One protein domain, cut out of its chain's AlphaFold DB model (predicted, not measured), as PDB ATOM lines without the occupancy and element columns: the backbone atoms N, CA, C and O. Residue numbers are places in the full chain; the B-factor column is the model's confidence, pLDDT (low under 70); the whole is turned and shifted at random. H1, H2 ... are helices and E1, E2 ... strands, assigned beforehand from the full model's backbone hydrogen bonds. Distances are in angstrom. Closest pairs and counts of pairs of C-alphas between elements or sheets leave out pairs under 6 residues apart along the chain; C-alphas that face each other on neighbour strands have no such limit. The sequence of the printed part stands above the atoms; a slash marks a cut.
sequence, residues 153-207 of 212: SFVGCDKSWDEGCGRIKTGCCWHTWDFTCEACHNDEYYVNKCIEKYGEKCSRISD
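This is residues 153 to 207 of the 212 residues of an uncharacterized protein of Methanothrix soehngenii (UniProt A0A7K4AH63). A strongly curled sheet, like part of a barrel, has one helix, H1, across one face near E1, E2 and E4, while the hairpin of E2 and E3 reaches away from it. The 55 printed residues hold E1, E2, E3, H1 and E4 in turn; the antiparallel sheet runs E3, E2, E1, E4. The class is mixed, only just compact, close to loose: radius of gyration of the C-alphas 11.8 A, spans 34 by 19 by 15 A.

E1, residues 153 to 160, and E2, residues 163 to 175, form a hairpin; N 155 and O 168 are 2.9 A apart. E2 bends by 74 degrees at residue 166. E2 and E3, residues 180 to 183, form another hairpin; N 173 and O 182 are 2.7 A apart. E1, E2 and E3 are a meander, each strand the antiparallel neighbour of the one before. H1, residues 187 to 198, is on the sheet, height 7.8 A; its closest C-alpha pair with E1 is Cys 194 and Cys 157, 5.5 A. Every O i to N i+4 pair in H1 is within hydrogen-bond range. E4, residues 204 to 206, is antiparallel to E1; N 158 and O 204 are 2.8 A apart.

E1 begins at C-alpha 153 (-23.468, 49.388, -0.698) and measures 21.0 A, E2 31.1 A, H1 16.1 A. E4 ends at C-alpha 206 (-12.028, 46.973, -2.839).

The farthest C-alphas, Glu 163 and Trp 177, are 35.1 A apart. The printed part has no cut, its links are tight, and no printed residue is under pLDDT 70.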
ATOM      1  N   SER A 153     -24.729  49.356   0.038       87.31
ATOM      2  CA  SER A 153     -23.468  49.388  -0.698       87.31
ATOM      3  C   SER A 153     -23.019  47.992  -1.134       87.31
ATOM      4  O   SER A 153     -23.757  47.002  -1.093       87.31
ATOM      5  N   PHE A 154     -21.789  47.889  -1.614       87.50
ATOM      6  CA  PHE A 154     -21.156  46.629  -1.953       87.50
ATOM      7  C   PHE A 154     -19.673  46.670  -1.610       87.50
ATOM      8  O   PHE A 154     -19.051  47.722  -1.632       87.50
ATOM      9  N   VAL A 155     -19.111  45.491  -1.363       89.88
ATOM     10  CA  VAL A 155     -17.664  45.283  -1.315       89.88
ATOM     11  C   VAL A 155     -17.246  44.546  -2.580       89.88
ATOM     12  O   VAL A 155     -17.834  43.519  -2.943       89.88
ATOM     13  N   GLY A 156     -16.253  45.086  -3.279       92.38
ATOM     14  CA  GLY A 156     -15.557  44.422  -4.373       92.38
ATOM     15  C   GLY A 156     -14.680  43.288  -3.850       92.38
ATOM     16  O   GLY A 156     -13.994  43.435  -2.845       92.38
ATOM     17  N   CYS A 157     -14.721  42.141  -4.521       95.56
ATOM     18  CA  CYS A 157     -13.879  40.987  -4.237       95.56
ATOM     19  C   CYS A 157     -12.923  40.777  -5.403       95.56
ATOM     20  O   CYS A 157     -13.381  40.545  -6.524       95.56
ATOM     21  N   ASP A 158     -11.623  40.756  -5.136       95.75
ATOM     22  CA  ASP A 158     -10.587  40.719  -6.164       95.75
ATOM     23  C   ASP A 158      -9.553  39.618  -5.908       95.75
ATOM     24  O   ASP A 158      -9.313  39.207  -4.770       95.75
ATOM     25  N   LYS A 159      -8.893  39.164  -6.980       95.56
ATOM     26  CA  LYS A 159      -7.682  38.330  -6.888       95.56
ATOM     27  C   LYS A 159      -6.417  39.164  -6.769       95.56
ATOM     28  O   LYS A 159      -5.435  38.745  -6.162       95.56
ATOM     29  N   SER A 160      -6.423  40.329  -7.408       92.12
ATOM     30  CA  SER A 160      -5.310  41.274  -7.455       92.12
ATOM     31  C   SER A 160      -5.839  42.675  -7.759       92.12
ATOM     32  O   SER A 160      -7.037  42.848  -7.950       92.12
ATOM     33  N   TRP A 161      -4.962  43.673  -7.828       86.25
ATOM     34  CA  TRP A 161      -5.353  45.050  -8.149       86.25
ATOM     35  C   TRP A 161      -6.015  45.210  -9.528       86.25
ATOM     36  O   TRP A 161      -6.811  46.124  -9.700       86.25
ATOM     37  N   ASP A 162      -5.715  44.319 -10.477       91.50
ATOM     38  CA  ASP A 162      -6.180  44.408 -11.868       91.50
ATOM     39  C   ASP A 162      -7.152  43.276 -12.254       91.50
ATOM     40  O   ASP A 162      -7.556  43.161 -13.411       91.50
ATOM     41  N   GLU A 163      -7.515  42.399 -11.310       94.81
ATOM     42  CA  GLU A 163      -8.349  41.225 -11.591       94.81
ATOM     43  C   GLU A 163      -9.426  41.027 -10.519       94.81
ATOM     44  O   GLU A 163      -9.156  40.479  -9.446       94.81
ATOM     45  N   GLY A 164     -10.655  41.425 -10.853       94.44
ATOM     46  CA  GLY A 164     -11.833  41.255 -10.008       94.44
ATOM     47  C   GLY A 164     -12.473  39.869 -10.105       94.44
ATOM     48  O   GLY A 164     -12.433  39.202 -11.141       94.44
ATOM     49  N   CYS A 165     -13.098  39.441  -9.011       96.06
ATOM     50  CA  CYS A 165     -13.925  38.238  -8.929       96.06
ATOM     51  C   CYS A 165     -15.422  38.546  -8.971       96.06
ATOM     52  O   CYS A 165     -16.189  37.781  -9.555       96.06
ATOM     53  N   GLY A 166     -15.844  39.639  -8.337       93.75
ATOM     54  CA  GLY A 166     -17.250  40.009  -8.220       93.75
ATOM     55  C   GLY A 166     -17.498  40.960  -7.055       93.75
ATOM     56  O   GLY A 166     -16.578  41.607  -6.570       93.75
ATOM     57  N   ARG A 167     -18.755  41.050  -6.608       92.00
ATOM     58  CA  ARG A 167     -19.178  41.940  -5.516       92.00
ATOM     59  C   ARG A 167     -20.041  41.225  -4.482       92.00
ATOM     60  O   ARG A 167     -20.735  40.246  -4.793       92.00
ATOM     61  N   ILE A 168     -20.009  41.707  -3.250       89.12
ATOM     62  CA  ILE A 168     -20.884  41.275  -2.158       89.12
ATOM     63  C   ILE A 168     -21.746  42.461  -1.767       89.12
ATOM     64  O   ILE A 168     -21.208  43.514  -1.445       89.12
ATOM     65  N   LYS A 169     -23.073  42.293  -1.828       87.19
ATOM     66  CA  LYS A 169     -24.006  43.314  -1.348       87.19
ATOM     67  C   LYS A 169     -23.830  43.452   0.166       87.19
ATOM     68  O   LYS A 169     -23.781  42.443   0.866       87.19
ATOM     69  N   THR A 170     -23.708  44.683   0.634       85.75
ATOM     70  CA  THR A 170     -23.639  45.052   2.050       85.75
ATOM     71  C   THR A 170     -24.346  46.399   2.236       85.75
ATOM     72  O   THR A 170     -25.084  46.836   1.355       85.75
ATOM     73  N   GLY A 171     -24.117  47.068   3.358       84.06
ATOM     74  CA  GLY A 171     -24.509  48.450   3.588       84.06
ATOM     75  C   GLY A 171     -23.428  49.207   4.341       84.06
ATOM     76  O   GLY A 171     -22.429  48.630   4.788       84.06
ATOM     77  N   CYS A 172     -23.647  50.506   4.474       89.31
ATOM     78  CA  CYS A 172     -22.866  51.368   5.345       89.31
ATOM     79  C   CYS A 172     -23.523  51.420   6.724       89.31
ATOM     80  O   CYS A 172     -24.738  51.434   6.839       89.31
ATOM     81  N   CYS A 173     -22.751  51.399   7.792       91.56
ATOM     82  CA  CYS A 173     -23.267  51.476   9.145       91.56
ATOM     83  C   CYS A 173     -22.911  52.819   9.742       91.56
ATOM     84  O   CYS A 173     -21.807  53.318   9.535       91.56
ATOM     85  N   TRP A 174     -23.825  53.355  10.539       94.00
ATOM     86  CA  TRP A 174     -23.529  54.504  11.371       94.00
ATOM     87  C   TRP A 174     -22.629  54.102  12.541       94.00
ATOM     88  O   TRP A 174     -22.992  53.250  13.359       94.00
ATOM     89  N   HIS A 175     -21.454  54.719  12.635       92.88
ATOM     90  CA  HIS A 175     -20.523  54.513  13.739       92.88
ATOM     91  C   HIS A 175     -20.691  55.640  14.764       92.88
ATOM     92  O   HIS A 175     -20.542  56.829  14.486       92.88
ATOM     93  N   THR A 176     -21.059  55.282  15.997       92.50
ATOM     94  CA  THR A 176     -21.495  56.264  17.009       92.50
ATOM     95  C   THR A 176     -20.352  56.992  17.721       92.50
ATOM     96  O   THR A 176     -20.617  57.818  18.592       92.50
ATOM     97  N   TRP A 177     -19.095  56.643  17.441       90.00
ATOM     98  CA  TRP A 177     -17.918  57.213  18.112       90.00
ATOM     99  C   TRP A 177     -17.178  58.255  17.270       90.00
ATOM    100  O   TRP A 177     -16.552  59.152  17.832       90.00
ATOM    101  N   ASP A 178     -17.248  58.147  15.950       91.44
ATOM    102  CA  ASP A 178     -16.669  59.059  14.959       91.44
ATOM    103  C   ASP A 178     -17.738  59.775  14.122       91.44
ATOM    104  O   ASP A 178     -17.411  60.758  13.459       91.44
ATOM    105  N   PHE A 179     -19.006  59.365  14.248       94.94
ATOM    106  CA  PHE A 179     -20.168  59.974  13.603       94.94
ATOM    107  C   PHE A 179     -20.064  59.952  12.079       94.94
ATOM    108  O   PHE A 179     -20.234  60.978  11.427       94.94
ATOM    109  N   THR A 180     -19.784  58.777  11.521       93.75
ATOM    110  CA  THR A 180     -19.662  58.588  10.074       93.75
ATOM    111  C   THR A 180     -20.320  57.290   9.606       93.75
ATOM    112  O   THR A 180     -20.471  56.330  10.367       93.75
ATOM    113  N   CYS A 181     -20.745  57.276   8.344       92.56
ATOM    114  CA  CYS A 181     -21.192  56.079   7.646       92.56
ATOM    115  C   CYS A 181     -19.981  55.305   7.107       92.56
ATOM    116  O   CYS A 181     -19.376  55.682   6.105       92.56
ATOM    117  N   GLU A 182     -19.660  54.174   7.731       89.00
ATOM    118  CA  GLU A 182     -18.516  53.332   7.366       89.00
ATOM    119  C   GLU A 182     -18.926  51.879   7.115       89.00
ATOM    120  O   GLU A 182     -20.095  51.508   7.177       89.00
ATOM    121  N   ALA A 183     -17.965  51.012   6.803       88.31
ATOM    122  CA  ALA A 183     -18.234  49.592   6.663       88.31
ATOM    123  C   ALA A 183     -18.807  48.996   7.969       88.31
ATOM    124  O   ALA A 183     -18.307  49.242   9.066       88.31
ATOM    125  N   CYS A 184     -19.844  48.162   7.856       87.94
ATOM    126  CA  CYS A 184     -20.496  47.531   9.014       87.94
ATOM    127  C   CYS A 184     -19.637  46.514   9.779       87.94
ATOM    128  O   CYS A 184     -19.889  46.218  10.947       87.94
ATOM    129  N   HIS A 185     -18.633  45.951   9.115       88.12
ATOM    130  CA  HIS A 185     -17.744  44.942   9.669       88.12
ATOM    131  C   HIS A 185     -16.304  45.253   9.269       88.12
ATOM    132  O   HIS A 185     -16.054  46.056   8.373       88.12
ATOM    133  N   ASN A 186     -15.354  44.607   9.937       89.12
ATOM    134  CA  ASN A 186     -13.944  44.757   9.609       89.12
ATOM    135  C   ASN A 186     -13.581  44.073   8.275       89.12
ATOM    136  O   ASN A 186     -14.321  43.245   7.744       89.12
ATOM    137  N   ASP A 187     -12.391  44.382   7.771       91.69
ATOM    138  CA  ASP A 187     -11.858  43.813   6.529       91.69
ATOM    139  C   ASP A 187     -11.824  42.280   6.523       91.69
ATOM    140  O   ASP A 187     -12.138  41.652   5.514       91.69
ATOM    141  N   GLU A 188     -11.475  41.658   7.653       93.88
ATOM    142  CA  GLU A 188     -11.396  40.198   7.774       93.88
ATOM    143  C   GLU A 188     -12.752  39.531   7.508       93.88
ATOM    144  O   GLU A 188     -12.817  38.519   6.806       93.88
ATOM    145  N   TYR A 189     -13.843  40.117   8.008       92.44
ATOM    146  CA  TYR A 189     -15.197  39.648   7.728       92.44
ATOM    147  C   TYR A 189     -15.471  39.620   6.220       92.44
ATOM    148  O   TYR A 189     -15.909  38.596   5.687       92.44
ATOM    149  N   TYR A 190     -15.177  40.715   5.515       91.75
ATOM    150  CA  TYR A 190     -15.458  40.816   4.083       91.75
ATOM    151  C   TYR A 190     -14.525  39.958   3.231       91.75
ATOM    152  O   TYR A 190     -14.988  39.324   2.284       91.75
ATOM    153  N   VAL A 191     -13.246  39.845   3.597       94.31
ATOM    154  CA  VAL A 191     -12.305  38.914   2.958       94.31
ATOM    155  C   VAL A 191     -12.819  37.479   3.064       94.31
ATOM    156  O   VAL A 191     -12.877  36.769   2.058       94.31
ATOM    157  N   ASN A 192     -13.262  37.060   4.252       94.94
ATOM    158  CA  ASN A 192     -13.826  35.726   4.453       94.94
ATOM    159  C   ASN A 192     -15.095  35.514   3.618       94.94
ATOM    160  O   ASN A 192     -15.252  34.459   3.007       94.94
ATOM    161  N   LYS A 193     -15.962  36.528   3.515       93.44
ATOM    162  CA  LYS A 193     -17.155  36.488   2.657       93.44
ATOM    163  C   LYS A 193     -16.809  36.395   1.167       93.44
ATOM    164  O   LYS A 193     -17.452  35.638   0.436       93.44
ATOM    165  N   CYS A 194     -15.780  37.105   0.709       95.12
ATOM    166  CA  CYS A 194     -15.279  37.006  -0.662       95.12
ATOM    167  C   CYS A 194     -14.722  35.612  -0.970       95.12
ATOM    168  O   CYS A 194     -15.048  35.046  -2.016       95.12
ATOM    169  N   ILE A 195     -13.958  35.025  -0.045       96.69
ATOM    170  CA  ILE A 195     -13.438  33.657  -0.168       96.69
ATOM    171  C   ILE A 195     -14.579  32.634  -0.179       96.69
ATOM    172  O   ILE A 195     -14.584  31.738  -1.021       96.69
ATOM    173  N   GLU A 196     -15.559  32.779   0.715       95.88
ATOM    174  CA  GLU A 196     -16.732  31.903   0.800       95.88
ATOM    175  C   GLU A 196     -17.514  31.890  -0.522       95.88
ATOM    176  O   GLU A 196     -17.901  30.828  -1.011       95.88
ATOM    177  N   LYS A 197     -17.709  33.066  -1.133       95.88
ATOM    178  CA  LYS A 197     -18.524  33.218  -2.343       95.88
ATOM    179  C   LYS A 197     -17.776  32.918  -3.644       95.88
ATOM    180  O   LYS A 197     -18.356  32.330  -4.555       95.88
ATOM    181  N   TYR A 198     -16.520  33.345  -3.760       96.62
ATOM    182  CA  TYR A 198     -15.763  33.332  -5.022       96.62
ATOM    183  C   TYR A 198     -14.503  32.449  -4.993       96.62
ATOM    184  O   TYR A 198     -13.856  32.260  -6.026       96.62
ATOM    185  N   GLY A 199     -14.176  31.859  -3.841       96.69
ATOM    186  CA  GLY A 199     -13.033  30.971  -3.633       96.69
ATOM    187  C   GLY A 199     -11.781  31.679  -3.105       96.69
ATOM    188  O   GLY A 199     -11.643  32.895  -3.189       96.69
ATOM    189  N   GLU A 200     -10.821  30.896  -2.602       96.25
ATOM    190  CA  GLU A 200      -9.632  31.370  -1.861       96.25
ATOM    191  C   GLU A 200      -8.771  32.408  -2.587       96.25
ATOM    192  O   GLU A 200      -8.080  33.195  -1.951       96.25
ATOM    193  N   LYS A 201      -8.800  32.426  -3.923       95.62
ATOM    194  CA  LYS A 201      -8.044  33.414  -4.704       95.62
ATOM    195  C   LYS A 201      -8.645  34.814  -4.627       95.62
ATOM    196  O   LYS A 201      -7.943  35.752  -4.963       95.62
ATOM    197  N   CYS A 202      -9.903  34.951  -4.220       96.25
ATOM    198  CA  CYS A 202     -10.633  36.212  -4.131       96.25
ATOM    199  C   CYS A 202     -10.562  36.774  -2.707       96.25
ATOM    200  O   CYS A 202     -11.583  37.019  -2.077       96.25
ATOM    201  N   SER A 203      -9.350  36.895  -2.166       94.88
ATOM    202  CA  SER A 203      -9.102  37.269  -0.768       94.88
ATOM    203  C   SER A 203      -8.759  38.750  -0.588       94.88
ATOM    204  O   SER A 203      -8.246  39.140   0.459       94.88
ATOM    205  N   ARG A 204      -8.951  39.565  -1.627       93.62
ATOM    206  CA  ARG A 204      -8.751  41.011  -1.592       93.62
ATOM    207  C   ARG A 204     -10.103  41.707  -1.690       93.62
ATOM    208  O   ARG A 204     -10.985  41.251  -2.410       93.62
ATOM    209  N   ILE A 205     -10.209  42.817  -0.980       92.19
ATOM    210  CA  ILE A 205     -11.372  43.694  -0.934       92.19
ATOM    211  C   ILE A 205     -11.042  45.045  -1.585       92.19
ATOM    212  O   ILE A 205      -9.903  45.527  -1.507       92.19
ATOM    213  N   SER A 206     -12.032  45.630  -2.245       88.25
ATOM    214  CA  SER A 206     -12.028  46.973  -2.839       88.25
ATOM    215  C   SER A 206     -13.418  47.592  -2.700       88.25
ATOM    216  O   SER A 206     -14.349  46.872  -2.357       88.25
ATOM    217  N   ASP A 207     -13.546  48.893  -2.979       75.94
ATOM    218  CA  ASP A 207     -14.787  49.679  -2.879       75.94
ATOM    219  C   ASP A 207     -15.461  49.609  -1.490       75.94
ATOM    220  O   ASP A 207     -15.982  48.581  -1.066       75.94
TER     221      ASP A 207